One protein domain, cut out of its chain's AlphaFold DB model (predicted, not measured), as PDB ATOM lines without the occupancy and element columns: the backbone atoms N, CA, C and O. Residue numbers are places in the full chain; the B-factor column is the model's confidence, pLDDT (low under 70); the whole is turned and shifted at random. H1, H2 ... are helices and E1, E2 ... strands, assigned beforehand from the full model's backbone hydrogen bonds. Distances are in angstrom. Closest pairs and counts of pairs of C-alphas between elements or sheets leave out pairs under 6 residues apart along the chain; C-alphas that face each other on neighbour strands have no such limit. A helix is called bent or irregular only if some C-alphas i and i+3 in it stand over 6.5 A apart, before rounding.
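Overview. This is residues 36 to 145 of the 361 residues of the protein "DNA-directed DNA polymerase" of Trichomonas vaginalis (UniProt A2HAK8). A small head sits at one end of one long helix, H5: the head holds two very short strands, E1 and E2, paired side by side, with the short helices H2, H3 and H4 around them. H1 packs on residues 119 to 130 of H5, and the long link of residues 48 to 63 runs from H1 to the head. The 110 printed residues hold five named helices and two strands in the order H1 H2 E1 H3 H4 E2 H5; the sheet, E1 - E2, is antiparallel and the class is mostly helix. The whole is a loose rod, radius of gyration of the C-alphas 17.3 A, spanning 54 by 26 by 23 A.

Arrangement. E1, residues 73 to 75, and E2, residues 105 to 107, are antiparallel neighbours at 142 degrees, with N 74 and O 106 at 2.8 A. H5, residues 108 to 138, follows E2 directly. H4, residues 86 to 95, is close to H5 but not clearly touching, about perpendicular at 82 degrees; the closest C-alphas, of Ile 93 and Tyr 111, are 6.9 A apart. H3, residues 76 to 80, is close to H4 but not clearly touching, closest at the C-alphas of Cys 80 and Ile 86, 6.1 A. H2, residues 64 to 68, is close to H5 but not clearly touching, closest at the C-alphas of Leu 67 and Leu 108, 7.6 A. H1, residues 40 to 47, touches H5 with the C-alphas of Phe 47 and Gly 126 closest, 5.9 A, at a steep tilt of 42 degrees, the same way. H1 and H4 are apart. Every O i to N i+4 pair is within hydrogen-bond range in H2, H3, H4 and H5; in H1, 2 of 4 are.

Along the chain. H5 is 44.2 A long, from C-alpha 108 at (4.777, -50.141, 52.891) to C-alpha 138 at (25.501, -39.083, 15.506). H4 is 14.2 A long. H1 is 10.9 A long and irregular, but only just: C-alphas 41 and 44 are 7.0 A apart.

Size, cuts and confidence. The two C-alphas farthest apart, of Glu 103 and Asp 139, are 54.7 A apart. The printed part, residues 36 to 145, has no cut, and its one long link is H1 to H2. The mean pLDDT of the printed part is 91.6, and residue 70 is under 70.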
ATOM      1  N   ILE A  36      16.774 -35.672  28.613       89.69
ATOM      2  CA  ILE A  36      15.473 -36.143  28.127       89.69
ATOM      3  C   ILE A  36      14.377 -35.392  28.886       89.69
ATOM      4  O   ILE A  36      13.915 -35.815  29.945       89.69
ATOM      5  N   ASN A  37      13.940 -34.263  28.327       87.12
ATOM      6  CA  ASN A  37      12.936 -33.373  28.921       87.12
ATOM      7  C   ASN A  37      11.503 -33.922  28.732       87.12
ATOM      8  O   ASN A  37      10.648 -33.301  28.097       87.12
ATOM      9  N   LYS A  38      11.245 -35.135  29.234       88.38
ATOM     10  CA  LYS A  38       9.942 -35.816  29.174       88.38
ATOM     11  C   LYS A  38       9.631 -36.494  30.506       88.38
ATOM     12  O   LYS A  38      10.515 -36.910  31.247       88.38
ATOM     13  N   LYS A  39       8.339 -36.616  30.819       91.12
ATOM     14  CA  LYS A  39       7.882 -37.308  32.035       91.12
ATOM     15  C   LYS A  39       8.214 -38.799  31.939       91.12
ATOM     16  O   LYS A  39       7.887 -39.417  30.929       91.12
ATOM     17  N   LEU A  40       8.722 -39.388  33.023       93.06
ATOM     18  CA  LEU A  40       9.108 -40.806  33.081       93.06
ATOM     19  C   LEU A  40       7.986 -41.762  32.640       93.06
ATOM     20  O   LEU A  40       8.238 -42.731  31.937       93.06
ATOM     21  N   LYS A  41       6.723 -41.447  32.964       92.56
ATOM     22  CA  LYS A  41       5.555 -42.248  32.551       92.56
ATOM     23  C   LYS A  41       5.397 -42.418  31.036       92.56
ATOM     24  O   LYS A  41       4.675 -43.305  30.606       92.56
ATOM     25  N   LEU A  42       6.010 -41.539  30.241       90.38
ATOM     26  CA  LEU A  42       5.960 -41.598  28.783       90.38
ATOM     27  C   LEU A  42       7.064 -42.487  28.205       90.38
ATOM     28  O   LEU A  42       6.943 -42.890  27.059       90.38
ATOM     29  N   PHE A  43       8.111 -42.812  28.972       91.25
ATOM     30  CA  PHE A  43       9.282 -43.545  28.479       91.25
ATOM     31  C   PHE A  43       8.934 -44.928  27.914       91.25
ATOM     32  O   PHE A  43       9.473 -45.244  26.858       91.25
ATOM     33  N   PRO A  44       8.038 -45.739  28.516       91.88
ATOM     34  CA  PRO A  44       7.710 -47.045  27.950       91.88
ATOM     35  C   PRO A  44       7.173 -46.951  26.519       91.88
ATOM     36  O   PRO A  44       7.696 -47.609  25.627       91.88
ATOM     37  N   ALA A  45       6.215 -46.054  26.273       88.00
ATOM     38  CA  ALA A  45       5.695 -45.803  24.930       88.00
ATOM     39  C   ALA A  45       6.732 -45.097  24.033       88.00
ATOM     40  O   ALA A  45       6.926 -45.476  22.883       88.00
ATOM     41  N   MET A  46       7.442 -44.103  24.575       84.88
ATOM     42  CA  MET A  46       8.457 -43.311  23.871       84.88
ATOM     43  C   MET A  46       9.748 -44.094  23.576       84.88
ATOM     44  O   MET A  46      10.578 -43.644  22.816       84.88
ATOM     45  N   PHE A  47       9.997 -45.266  24.125       87.19
ATOM     46  CA  PHE A  47      11.183 -46.041  23.735       87.19
ATOM     47  C   PHE A  47      10.821 -47.470  23.354       87.19
ATOM     48  O   PHE A  47      11.712 -48.295  23.163       87.19
ATOM     49  N   ASN A  48       9.517 -47.737  23.206       87.38
ATOM     50  CA  ASN A  48       8.946 -49.058  22.976       87.38
ATOM     51  C   ASN A  48       9.520 -50.108  23.951       87.38
ATOM     52  O   ASN A  48       9.967 -51.186  23.552       87.38
ATOM     53  N   LEU A  49       9.589 -49.746  25.237       90.56
ATOM     54  CA  LEU A  49      10.216 -50.564  26.274       90.56
ATOM     55  C   LEU A  49       9.289 -51.698  26.708       90.56
ATOM     56  O   LEU A  49       8.097 -51.495  26.930       90.56
ATOM     57  N   GLN A  50       9.876 -52.863  26.971       91.94
ATOM     58  CA  GLN A  50       9.182 -54.021  27.546       91.94
ATOM     59  C   GLN A  50       9.141 -53.970  29.088       91.94
ATOM     60  O   GLN A  50       8.997 -54.988  29.761       91.94
ATOM     61  N   THR A  51       9.298 -52.778  29.675       89.44
ATOM     62  CA  THR A  51       9.279 -52.567  31.131       89.44
ATOM     63  C   THR A  51       7.884 -52.648  31.730       89.44
ATOM     64  O   THR A  51       7.768 -52.824  32.938       89.44
ATOM     65  N   GLY A  52       6.840 -52.469  30.917       89.25
ATOM     66  CA  GLY A  52       5.508 -52.118  31.402       89.25
ATOM     67  C   GLY A  52       5.388 -50.624  31.748       89.25
ATOM     68  O   GLY A  52       6.358 -49.868  31.587       89.25
ATOM     69  N   PRO A  53       4.193 -50.176  32.175       89.06
ATOM     70  CA  PRO A  53       3.933 -48.783  32.506       89.06
ATOM     71  C   PRO A  53       4.616 -48.363  33.813       89.06
ATOM     72  O   PRO A  53       5.198 -49.161  34.548       89.06
ATOM     73  N   LYS A  54       4.541 -47.061  34.093       90.62
ATOM     74  CA  LYS A  54       4.898 -46.514  35.399       90.62
ATOM     75  C   LYS A  54       3.794 -46.846  36.408       90.62
ATOM     76  O   LYS A  54       2.625 -46.619  36.111       90.62
ATOM     77  N   GLU A  55       4.184 -47.302  37.592       91.69
ATOM     78  CA  GLU A  55       3.255 -47.740  38.635       91.69
ATOM     79  C   GLU A  55       2.614 -46.584  39.410       91.69
ATOM     80  O   GLU A  55       3.006 -45.413  39.308       91.69
ATOM     81  N   VAL A  56       1.613 -46.942  40.209       92.69
ATOM     82  CA  VAL A  56       0.818 -46.045  41.051       92.69
ATOM     83  C   VAL A  56       1.417 -45.948  42.456       92.69
ATOM     84  O   VAL A  56       1.887 -46.945  43.003       92.69
ATOM     85  N   PHE A  57       1.388 -44.754  43.062       93.25
ATOM     86  CA  PHE A  57       1.904 -44.535  44.419       93.25
ATOM     87  C   PHE A  57       1.069 -43.518  45.212       93.25
ATOM     88  O   PHE A  57       0.821 -42.419  44.702       93.25
ATOM     89  N   PRO A  58       0.662 -43.833  46.455       92.56
ATOM     90  CA  PRO A  58      -0.096 -42.926  47.317       92.56
ATOM     91  C   PRO A  58       0.836 -41.937  48.037       92.56
ATOM     92  O   PRO A  58       1.091 -42.062  49.231       92.56
ATOM     93  N   TYR A  59       1.369 -40.941  47.326       90.19
ATOM     94  CA  TYR A  59       2.404 -40.041  47.868       90.19
ATOM     95  C   TYR A  59       2.043 -39.385  49.204       90.19
ATOM     96  O   TYR A  59       2.869 -39.354  50.107       90.19
ATOM     97  N   ASN A  60       0.807 -38.900  49.340       91.62
ATOM     98  CA  ASN A  60       0.356 -38.184  50.538       91.62
ATOM     99  C   ASN A  60       0.007 -39.114  51.710       91.62
ATOM    100  O   ASN A  60      -0.258 -38.633  52.807       91.62
ATOM    101  N   TYR A  61      -0.008 -40.428  51.479       91.81
ATOM    102  CA  TYR A  61      -0.215 -41.416  52.531       91.81
ATOM    103  C   TYR A  61       1.084 -41.730  53.281       91.81
ATOM    104  O   TYR A  61       1.085 -41.930  54.495       91.81
ATOM    105  N   TYR A  62       2.208 -41.757  52.561       89.94
ATOM    106  CA  TYR A  62       3.512 -42.048  53.144       89.94
ATOM    107  C   TYR A  62       4.005 -40.845  53.952       89.94
ATOM    108  O   TYR A  62       4.175 -39.747  53.425       89.94
ATOM    109  N   SER A  63       4.281 -41.064  55.237       85.12
ATOM    110  CA  SER A  63       4.849 -40.064  56.142       85.12
ATOM    111  C   SER A  63       6.018 -40.647  56.931       85.12
ATOM    112  O   SER A  63       6.136 -41.866  57.080       85.12
ATOM    113  N   SER A  64       6.884 -39.779  57.459       83.50
ATOM    114  CA  SER A  64       8.001 -40.192  58.319       83.50
ATOM    115  C   SER A  64       7.526 -40.969  59.547       83.50
ATOM    116  O   SER A  64       8.155 -41.952  59.915       83.50
ATOM    117  N   VAL A  65       6.392 -40.573  60.132       82.69
ATOM    118  CA  VAL A  65       5.768 -41.257  61.276       82.69
ATOM    119  C   VAL A  65       5.327 -42.668  60.889       82.69
ATOM    120  O   VAL A  65       5.652 -43.626  61.579       82.69
ATOM    121  N   LEU A  66       4.641 -42.810  59.751       80.12
ATOM    122  CA  LEU A  66       4.151 -44.107  59.286       80.12
ATOM    123  C   LEU A  66       5.302 -45.079  58.959       80.12
ATOM    124  O   LEU A  66       5.198 -46.272  59.230       80.12
ATOM    125  N   LEU A  67       6.409 -44.565  58.413       77.44
ATOM    126  CA  LEU A  67       7.614 -45.348  58.112       77.44
ATOM    127  C   LEU A  67       8.456 -45.685  59.353       77.44
ATOM    128  O   LEU A  67       9.242 -46.631  59.303       77.44
ATOM    129  N   ALA A  68       8.311 -44.918  60.437       77.38
ATOM    130  CA  ALA A  68       9.008 -45.137  61.701       77.38
ATOM    131  C   ALA A  68       8.330 -46.186  62.600       77.38
ATOM    132  O   ALA A  68       8.959 -46.648  63.546       77.38
ATOM    133  N   ASN A  69       7.083 -46.582  62.313       74.38
ATOM    134  CA  ASN A  69       6.410 -47.667  63.029       74.38
ATOM    135  C   ASN A  69       7.079 -49.024  62.747       74.38
ATOM    136  O   ASN A  69       7.349 -49.355  61.590       74.38
ATOM    137  N   ASP A  70       7.254 -49.842  63.791       64.31
ATOM    138  CA  ASP A  70       8.052 -51.081  63.758       64.31
ATOM    139  C   ASP A  70       7.636 -52.082  62.667       64.31
ATOM    140  O   ASP A  70       8.488 -52.735  62.069       64.31
ATOM    141  N   ASN A  71       6.342 -52.157  62.338       71.81
ATOM    142  CA  ASN A  71       5.829 -53.130  61.366       71.81
ATOM    143  C   ASN A  71       5.684 -52.582  59.936       71.81
ATOM    144  O   ASN A  71       5.264 -53.328  59.050       71.81
ATOM    145  N   ARG A  72       5.969 -51.286  59.701       83.44
ATOM    146  CA  ARG A  72       5.860 -50.604  58.385       83.44
ATOM    147  C   ARG A  72       4.578 -50.970  57.619       83.44
ATOM    148  O   ARG A  72       4.575 -51.149  56.401       83.44
ATOM    149  N   THR A  73       3.486 -51.119  58.360       90.19
ATOM    150  CA  THR A  73       2.195 -51.596  57.865       90.19
ATOM    151  C   THR A  73       1.317 -50.415  57.465       90.19
ATOM    152  O   THR A  73       1.145 -49.473  58.236       90.19
ATOM    153  N   GLY A  74       0.756 -50.469  56.261       91.75
ATOM    154  CA  GLY A  74      -0.210 -49.509  55.741       91.75
ATOM    155  C   GLY A  74      -1.629 -50.069  55.758       91.75
ATOM    156  O   GLY A  74      -1.836 -51.255  55.527       91.75
ATOM    157  N   VAL A  75      -2.608 -49.199  55.990       94.75
ATOM    158  CA  VAL A  75      -4.046 -49.469  55.879       94.75
ATOM    159  C   VAL A  75      -4.491 -49.166  54.448       94.75
ATOM    160  O   VAL A  75      -4.345 -48.040  53.966       94.75
ATOM    161  N   ILE A  76      -5.044 -50.167  53.765       95.31
ATOM    162  CA  ILE A  76      -5.407 -50.103  52.343       95.31
ATOM    163  C   ILE A  76      -6.469 -49.028  52.087       95.31
ATOM    164  O   ILE A  76      -6.298 -48.197  51.196       95.31
ATOM    165  N   SER A  77      -7.538 -48.996  52.888       95.00
ATOM    166  CA  SER A  77      -8.647 -48.043  52.722       95.00
ATOM    167  C   SER A  77      -8.201 -46.581  52.845       95.00
ATOM    168  O   SER A  77      -8.685 -45.725  52.103       95.00
ATOM    169  N   GLU A  78      -7.242 -46.296  53.726       94.06
ATOM    170  CA  GLU A  78      -6.658 -44.963  53.884       94.06
ATOM    171  C   GLU A  78      -5.725 -44.611  52.723       94.06
ATOM    172  O   GLU A  78      -5.815 -43.511  52.177       94.06
ATOM    173  N   ALA A  79      -4.879 -45.548  52.283       93.38
ATOM    174  CA  ALA A  79      -3.986 -45.337  51.146       93.38
ATOM    175  C   ALA A  79      -4.757 -45.049  49.846       93.38
ATOM    176  O   ALA A  79      -4.379 -44.147  49.093       93.38
ATOM    177  N   CYS A  80      -5.872 -45.751  49.614       94.31
ATOM    178  CA  CYS A  80      -6.722 -45.582  48.433       94.31
ATOM    179  C   CYS A  80      -7.260 -44.152  48.266       94.31
ATOM    180  O   CYS A  80      -7.444 -43.709  47.134       94.31
ATOM    181  N   LYS A  81      -7.436 -43.380  49.352       94.81
ATOM    182  CA  LYS A  81      -7.869 -41.967  49.285       94.81
ATOM    183  C   LYS A  81      -6.869 -41.067  48.550       94.81
ATOM    184  O   LYS A  81      -7.231 -39.995  48.070       94.81
ATOM    185  N   PHE A  82      -5.613 -41.498  48.458       92.38
ATOM    186  CA  PHE A  82      -4.513 -40.751  47.847       92.38
ATOM    187  C   PHE A  82      -4.091 -41.314  46.485       92.38
ATOM    188  O   PHE A  82      -3.093 -40.870  45.911       92.38
ATOM    189  N   VAL A  83      -4.848 -42.277  45.959       92.00
ATOM    190  CA  VAL A  83      -4.592 -42.946  44.687       92.00
ATOM    191  C   VAL A  83      -5.707 -42.635  43.694       92.00
ATOM    192  O   VAL A  83      -6.882 -42.698  44.025       92.00
ATOM    193  N   LYS A  84      -5.339 -42.332  42.443       89.62
ATOM    194  CA  LYS A  84      -6.318 -42.154  41.356       89.62
ATOM    195  C   LYS A  84      -6.753 -43.469  40.711       89.62
ATOM    196  O   LYS A  84      -7.905 -43.592  40.325       89.62
ATOM    197  N   ASP A  85      -5.827 -44.410  40.563       92.44
ATOM    198  CA  ASP A  85      -6.055 -45.717  39.944       92.44
ATOM    199  C   ASP A  85      -5.981 -46.804  41.024       92.44
ATOM    200  O   ASP A  85      -4.918 -47.359  41.321       92.44
ATOM    201  N   ILE A  86      -7.120 -47.002  41.691       93.81
ATOM    202  CA  ILE A  86      -7.258 -47.919  42.828       93.81
ATOM    203  C   ILE A  86      -7.117 -49.373  42.365       93.81
ATOM    204  O   ILE A  86      -6.524 -50.180  43.075       93.81
ATOM    205  N   GLU A  87      -7.603 -49.705  41.169       94.06
ATOM    206  CA  GLU A  87      -7.545 -51.067  40.630       94.06
ATOM    207  C   GLU A  87      -6.097 -51.535  40.450       94.06
ATOM    208  O   GLU A  87      -5.720 -52.597  40.952       94.06
ATOM    209  N   THR A  88      -5.257 -50.712  39.814       93.00
ATOM    210  CA  THR A  88      -3.828 -51.015  39.659       93.00
ATOM    211  C   THR A  88      -3.122 -51.084  41.014       93.00
ATOM    212  O   THR A  88      -2.304 -51.974  41.236       93.00
ATOM    213  N   PHE A  89      -3.461 -50.195  41.955       95.25
ATOM    214  CA  PHE A  89      -2.890 -50.217  43.306       95.25
ATOM    215  C   PHE A  89      -3.188 -51.528  44.048       95.25
ATOM    216  O   PHE A  89      -2.270 -52.148  44.588       95.25
ATOM    217  N   MET A  90      -4.439 -51.992  44.014       95.50
ATOM    218  CA  MET A  90      -4.849 -53.256  44.631       95.50
ATOM    219  C   MET A  90      -4.167 -54.454  43.968       95.50
ATOM    220  O   MET A  90      -3.560 -55.279  44.648       95.50
ATOM    221  N   LYS A  91      -4.154 -54.493  42.631       94.94
ATOM    222  CA  LYS A  91      -3.455 -55.533  41.865       94.94
ATOM    223  C   LYS A  91      -1.960 -55.598  42.198       94.94
ATOM    224  O   LYS A  91      -1.380 -56.684  42.272       94.94
ATOM    225  N   ASN A  92      -1.320 -54.451  42.407       94.31
ATOM    226  CA  ASN A  92       0.082 -54.388  42.811       94.31
ATOM    227  C   ASN A  92       0.289 -54.964  44.216       94.31
ATOM    228  O   ASN A  92       1.185 -55.786  44.397       94.31
ATOM    229  N   ILE A  93      -0.558 -54.607  45.188       95.69
ATOM    230  CA  ILE A  93      -0.502 -55.178  46.546       95.69
ATOM    231  C   ILE A  93      -0.583 -56.709  46.506       95.69
ATOM    232  O   ILE A  93       0.183 -57.383  47.196       95.69
ATOM    233  N   ASP A  94      -1.470 -57.250  45.673       95.69
ATOM    234  CA  ASP A  94      -1.709 -58.692  45.597       95.69
ATOM    235  C   ASP A  94      -0.605 -59.441  44.830       95.69
ATOM    236  O   ASP A  94      -0.293 -60.591  45.140       95.69
ATOM    237  N   SER A  95       0.018 -58.802  43.835       93.56
ATOM    238  CA  SER A  95       1.057 -59.425  42.998       93.56
ATOM    239  C   SER A  95       2.461 -59.390  43.607       93.56
ATOM    240  O   SER A  95       3.293 -60.250  43.301       93.56
ATOM    241  N   ILE A  96       2.757 -58.420  44.476       94.75
ATOM    242  CA  ILE A  96       4.060 -58.326  45.135       94.75
ATOM    243  C   ILE A  96       4.122 -59.365  46.260       94.75
ATOM    244  O   ILE A  96       3.369 -59.313  47.233       94.75
ATOM    245  N   LYS A  97       5.074 -60.300  46.161       94.12
ATOM    246  CA  LYS A  97       5.242 -61.388  47.135       94.12
ATOM    247  C   LYS A  97       5.350 -60.857  48.570       94.12
ATOM    248  O   LYS A  97       6.320 -60.187  48.925       94.12
ATOM    249  N   GLY A  98       4.372 -61.223  49.398       92.75
ATOM    250  CA  GLY A  98       4.306 -60.852  50.812       92.75
ATOM    251  C   GLY A  98       4.023 -59.370  51.064       92.75
ATOM    252  O   GLY A  98       4.371 -58.888  52.139       92.75
ATOM    253  N   CYS A  99       3.480 -58.643  50.081       95.38
ATOM    254  CA  CYS A  99       3.051 -57.257  50.251       95.38
ATOM    255  C   CYS A  99       1.665 -57.165  50.884       95.38
ATOM    256  O   CYS A  99       1.484 -56.362  51.791       95.38
ATOM    257  N   ARG A 100       0.699 -57.982  50.457       96.62
ATOM    258  CA  ARG A 100      -0.548 -58.133  51.213       96.62
ATOM    259  C   ARG A 100      -0.263 -58.843  52.535       96.62
ATOM    260  O   ARG A 100       0.309 -59.933  52.532       96.62
ATOM    261  N   ILE A 101      -0.653 -58.208  53.639       94.50
ATOM    262  CA  ILE A 101      -0.510 -58.757  54.993       94.50
ATOM    263  C   ILE A 101      -1.804 -59.468  55.390       94.50
ATOM    264  O   ILE A 101      -1.771 -60.630  55.782       94.50
ATOM    265  N   ASP A 102      -2.939 -58.786  55.233       93.94
ATOM    266  CA  ASP A 102      -4.282 -59.308  55.497       93.94
ATOM    267  C   ASP A 102      -5.319 -58.604  54.594       93.94
ATOM    268  O   ASP A 102      -4.956 -58.014  53.575       93.94
ATOM    269  N   GLU A 103      -6.616 -58.685  54.914       93.62
ATOM    270  CA  GLU A 103      -7.700 -58.050  54.147       93.62
ATOM    271  C   GLU A 103      -7.596 -56.515  54.078       93.62
ATOM    272  O   GLU A 103      -7.909 -55.925  53.040       93.62
ATOM    273  N   ASN A 104      -7.098 -55.879  55.139       95.88
ATOM    274  CA  ASN A 104      -7.094 -54.430  55.338       95.88
ATOM    275  C   ASN A 104      -5.699 -53.803  55.252       95.88
ATOM    276  O   ASN A 104      -5.598 -52.577  55.138       95.88
ATOM    277  N   HIS A 105      -4.638 -54.609  55.294       95.12
ATOM    278  CA  HIS A 105      -3.273 -54.128  55.454       95.12
ATOM    279  C   HIS A 105      -2.296 -54.605  54.377       95.12
ATOM    280  O   HIS A 105      -2.393 -55.707  53.828       95.12
ATOM    281  N   PHE A 106      -1.289 -53.769  54.122       95.44
ATOM    282  CA  PHE A 106      -0.182 -54.054  53.212       95.44
ATOM    283  C   PHE A 106       1.165 -53.553  53.757       95.44
ATOM    284  O   PHE A 106       1.225 -52.700  54.641       95.44
ATOM    285  N   ASP A 107       2.255 -54.083  53.221       93.88
ATOM    286  CA  ASP A 107       3.633 -53.758  53.590       93.88
ATOM    287  C   ASP A 107       4.137 -52.534  52.796       93.88
ATOM    288  O   ASP A 107       4.310 -52.585  51.572       93.88
ATOM    289  N   LEU A 108       4.369 -51.416  53.494       92.94
ATOM    290  CA  LEU A 108       4.777 -50.141  52.891       92.94
ATOM    291  C   LEU A 108       6.163 -50.216  52.250       92.94
ATOM    292  O   LEU A 108       6.418 -49.597  51.214       92.94
ATOM    293  N   GLU A 109       7.086 -50.955  52.858       90.62
ATOM    294  CA  GLU A 109       8.460 -51.044  52.373       90.62
ATOM    295  C   GLU A 109       8.535 -51.888  51.106       90.62
ATOM    296  O   GLU A 109       9.186 -51.490  50.137       90.62
ATOM    297  N   LYS A 110       7.831 -53.022  51.061       93.25
ATOM    298  CA  LYS A 110       7.775 -53.857  49.856       93.25
ATOM    299  C   LYS A 110       7.100 -53.128  48.705       93.25
ATOM    300  O   LYS A 110       7.642 -53.145  47.597       93.25
ATOM    301  N   TYR A 111       5.981 -52.448  48.963       95.00
ATOM    302  CA  TYR A 111       5.288 -51.679  47.931       95.00
ATOM    303  C   TYR A 111       6.163 -50.533  47.402       95.00
ATOM    304  O   TYR A 111       6.366 -50.406  46.193       95.00
ATOM    305  N   SER A 112       6.739 -49.718  48.294       92.81
ATOM    306  CA  SER A 112       7.616 -48.609  47.891       92.81
ATOM    307  C   SER A 112       8.890 -49.084  47.194       92.81
ATOM    308  O   SER A 112       9.298 -48.486  46.201       92.81
ATOM    309  N   THR A 113       9.473 -50.206  47.620       93.31
ATOM    310  CA  THR A 113      10.620 -50.823  46.945       93.31
ATOM    311  C   THR A 113      10.263 -51.284  45.534       93.31
ATOM    312  O   THR A 113      11.029 -51.028  44.605       93.31
ATOM    313  N   PHE A 114       9.120 -51.953  45.349       94.75
ATOM    314  CA  PHE A 114       8.628 -52.358  44.028       94.75
ATOM    315  C   PHE A 114       8.446 -51.144  43.110       94.75
ATOM    316  O   PHE A 114       9.009 -51.104  42.015       94.75
ATOM    317  N   TYR A 115       7.749 -50.121  43.603       94.06
ATOM    318  CA  TYR A 115       7.502 -48.882  42.878       94.06
ATOM    319  C   TYR A 115       8.806 -48.172  42.467       94.06
ATOM    320  O   TYR A 115       9.009 -47.861  41.292       94.06
ATOM    321  N   CYS A 116       9.729 -47.969  43.413       94.44
ATOM    322  CA  CYS A 116      11.011 -47.314  43.153       94.44
ATOM    323  C   CYS A 116      11.875 -48.117  42.172       94.44
ATOM    324  O   CYS A 116      12.517 -47.536  41.297       94.44
ATOM    325  N   LYS A 117      11.878 -49.455  42.276       95.56
ATOM    326  CA  LYS A 117      12.583 -50.326  41.324       95.56
ATOM    327  C   LYS A 117      12.034 -50.169  39.913       95.56
ATOM    328  O   LYS A 117      12.828 -50.106  38.975       95.56
ATOM    329  N   GLN A 118      10.715 -50.081  39.757       95.00
ATOM    330  CA  GLN A 118      10.100 -49.897  38.448       95.00
ATOM    331  C   GLN A 118      10.444 -48.528  37.845       95.00
ATOM    332  O   GLN A 118      10.831 -48.462  36.680       95.00
ATOM    333  N   ASP A 119      10.413 -47.450  38.633       95.38
ATOM    334  CA  ASP A 119      10.822 -46.118  38.166       95.38
ATOM    335  C   ASP A 119      12.289 -46.091  37.708       95.38
ATOM    336  O   ASP A 119      12.597 -45.614  36.612       95.38
ATOM    337  N   VAL A 120      13.198 -46.665  38.505       96.06
ATOM    338  CA  VAL A 120      14.622 -46.769  38.148       96.06
ATOM    339  C   VAL A 120      14.826 -47.648  36.911       96.06
ATOM    340  O   VAL A 120      15.655 -47.321  36.061       96.06
ATOM    341  N   ARG A 121      14.063 -48.740  36.770       96.88
ATOM    342  CA  ARG A 121      14.119 -49.627  35.601       96.88
ATOM    343  C   ARG A 121      13.688 -48.903  34.327       96.88
ATOM    344  O   ARG A 121      14.442 -48.922  33.357       96.88
ATOM    345  N   ILE A 122      12.534 -48.230  34.345       96.50
ATOM    346  CA  ILE A 122      12.030 -47.440  33.210       96.50
ATOM    347  C   ILE A 122      13.048 -46.369  32.816       96.50
ATOM    348  O   ILE A 122      13.357 -46.217  31.632       96.50
ATOM    349  N   LEU A 123      13.600 -45.649  33.799       96.00
ATOM    350  CA  LEU A 123      14.593 -44.612  33.541       96.00
ATOM    351  C   LEU A 123      15.849 -45.204  32.899       96.00
ATOM    352  O   LEU A 123      16.299 -44.704  31.872       96.00
ATOM    353  N   ARG A 124      16.402 -46.278  33.475       95.94
ATOM    354  CA  ARG A 124      17.611 -46.938  32.973       95.94
ATOM    355  C   ARG A 124      17.420 -47.448  31.548       95.94
ATOM    356  O   ARG A 124      18.247 -47.147  30.694       95.94
ATOM    357  N   GLU A 125      16.367 -48.221  31.296       96.06
ATOM    358  CA  GLU A 125      16.129 -48.818  29.978       96.06
ATOM    359  C   GLU A 125      15.855 -47.740  28.919       96.06
ATOM    360  O   GLU A 125      16.468 -47.767  27.850       96.06
ATOM    361  N   GLY A 126      15.034 -46.731  29.238       93.31
ATOM    362  CA  GLY A 126      14.780 -45.607  28.335       93.31
ATOM    363  C   GLY A 126      16.030 -44.775  28.045       93.31
ATOM    364  O   GLY A 126      16.307 -44.458  26.890       93.31
ATOM    365  N   PHE A 127      16.839 -44.475  29.065       93.94
ATOM    366  CA  PHE A 127      18.068 -43.697  28.886       93.94
ATOM    367  C   PHE A 127      19.131 -44.466  28.090       93.94
ATOM    368  O   PHE A 127      19.805 -43.881  27.245       93.94
ATOM    369  N   VAL A 128      19.278 -45.778  28.313       94.50
ATOM    370  CA  VAL A 128      20.196 -46.625  27.530       94.50
ATOM    371  C   VAL A 128      19.745 -46.709  26.073       94.50
ATOM    372  O   VAL A 128      20.583 -46.572  25.181       94.50
ATOM    373  N   LYS A 129      18.439 -46.874  25.815       92.31
ATOM    374  CA  LYS A 129      17.898 -46.852  24.450       92.31
ATOM    375  C   LYS A 129      18.210 -45.524  23.763       92.31
ATOM    376  O   LYS A 129      18.795 -45.533  22.684       92.31
ATOM    377  N   PHE A 130      17.912 -44.408  24.429       91.44
ATOM    378  CA  PHE A 130      18.215 -43.068  23.930       91.44
ATOM    379  C   PHE A 130      19.704 -42.886  23.616       91.44
ATOM    380  O   PHE A 130      20.061 -42.450  22.526       91.44
ATOM    381  N   ARG A 131      20.588 -43.270  24.545       93.25
ATOM    382  CA  ARG A 131      22.037 -43.211  24.339       93.25
ATOM    383  C   ARG A 131      22.465 -43.988  23.100       93.25
ATOM    384  O   ARG A 131      23.245 -43.466  22.314       93.25
ATOM    385  N   ASN A 132      22.007 -45.228  22.956       93.69
ATOM    386  CA  ASN A 132      22.413 -46.089  21.848       93.69
ATOM    387  C   ASN A 132      21.937 -45.539  20.503       93.69
ATOM    388  O   ASN A 132      22.666 -45.621  19.522       93.69
ATOM    389  N   ASP A 133      20.746 -44.947  20.474       90.06
ATOM    390  CA  ASP A 133      20.209 -44.311  19.279       90.06
ATOM    391  C   ASP A 133      21.021 -43.072  18.872       90.06
ATOM    392  O   ASP A 133      21.413 -42.959  17.714       90.06
ATOM    393  N   ILE A 134      21.340 -42.180  19.819       91.69
ATOM    394  CA  ILE A 134      22.181 -41.000  19.555       91.69
ATOM    395  C   ILE A 134      23.600 -41.411  19.149       91.69
ATOM    396  O   ILE A 134      24.152 -40.843  18.211       91.69
ATOM    397  N   LEU A 135      24.177 -42.415  19.811       94.56
ATOM    398  CA  LEU A 135      25.498 -42.934  19.466       94.56
ATOM    399  C   LEU A 135      25.507 -43.522  18.050       94.56
ATOM    400  O   LEU A 135      26.421 -43.249  17.286       94.56
ATOM    401  N   LYS A 136      24.476 -44.283  17.675       93.31
ATOM    402  CA  LYS A 136      24.357 -44.865  16.334       93.31
ATOM    403  C   LYS A 136      24.193 -43.803  15.245       93.31
ATOM    404  O   LYS A 136      24.768 -43.951  14.174       93.31
ATOM    405  N   GLU A 137      23.377 -42.784  15.494       90.69
ATOM    406  CA  GLU A 137      22.995 -41.800  14.475       90.69
ATOM    407  C   GLU A 137      24.013 -40.654  14.335       90.69
ATOM    408  O   GLU A 137      24.221 -40.109  13.249       90.69
ATOM    409  N   PHE A 138      24.661 -40.278  15.439       92.06
ATOM    410  CA  PHE A 138      25.501 -39.083  15.506       92.06
ATOM    411  C   PHE A 138      26.939 -39.345  15.954       92.06
ATOM    412  O   PHE A 138      27.733 -38.410  15.916       92.06
ATOM    413  N   ASP A 139      27.275 -40.573  16.360       95.19
ATOM    414  CA  ASP A 139      28.571 -40.925  16.961       95.19
ATOM    415  C   ASP A 139      28.898 -40.083  18.211       95.19
ATOM    416  O   ASP A 139      30.035 -39.718  18.497       95.19
ATOM    417  N   LEU A 140      27.855 -39.733  18.975       95.50
ATOM    418  CA  LEU A 140      27.968 -38.968  20.216       95.50
ATOM    419  C   LEU A 140      27.483 -39.810  21.394       95.50
ATOM    420  O   LEU A 140      26.340 -40.270  21.441       95.50
ATOM    421  N   ASN A 141      28.332 -39.976  22.404       95.12
ATOM    422  CA  ASN A 141      27.938 -40.650  23.630       95.12
ATOM    423  C   ASN A 141      27.288 -39.657  24.600       95.12
ATOM    424  O   ASN A 141      27.942 -38.803  25.188       95.12
ATOM    425  N   VAL A 142      25.983 -39.819  24.819       92.12
ATOM    426  CA  VAL A 142      25.161 -38.973  25.704       92.12
ATOM    427  C   VAL A 142      25.763 -38.786  27.105       92.12
ATOM    428  O   VAL A 142      25.580 -37.732  27.712       92.12
ATOM    429  N   TYR A 143      26.498 -39.776  27.627       91.75
ATOM    430  CA  TYR A 143      27.130 -39.674  28.945       91.75
ATOM    431  C   TYR A 143      28.223 -38.612  29.038       91.75
ATOM    432  O   TYR A 143      28.526 -38.190  30.153       91.75
ATOM    433  N   ASP A 144      28.753 -38.122  27.924       93.00
ATOM    434  CA  ASP A 144      29.818 -37.117  27.922       93.00
ATOM    435  C   ASP A 144      29.258 -35.693  28.066       93.00
ATOM    436  O   ASP A 144      29.983 -34.747  28.361       93.00
ATOM    437  N   TYR A 145      27.933 -35.538  27.964       92.44
ATOM    438  CA  TYR A 145      27.263 -34.242  27.925       92.44
ATOM    439  C   TYR A 145      26.386 -34.007  29.158       92.44
ATOM    440  O   TYR A 145      25.950 -34.939  29.840       92.44
TER     441      TYR A 145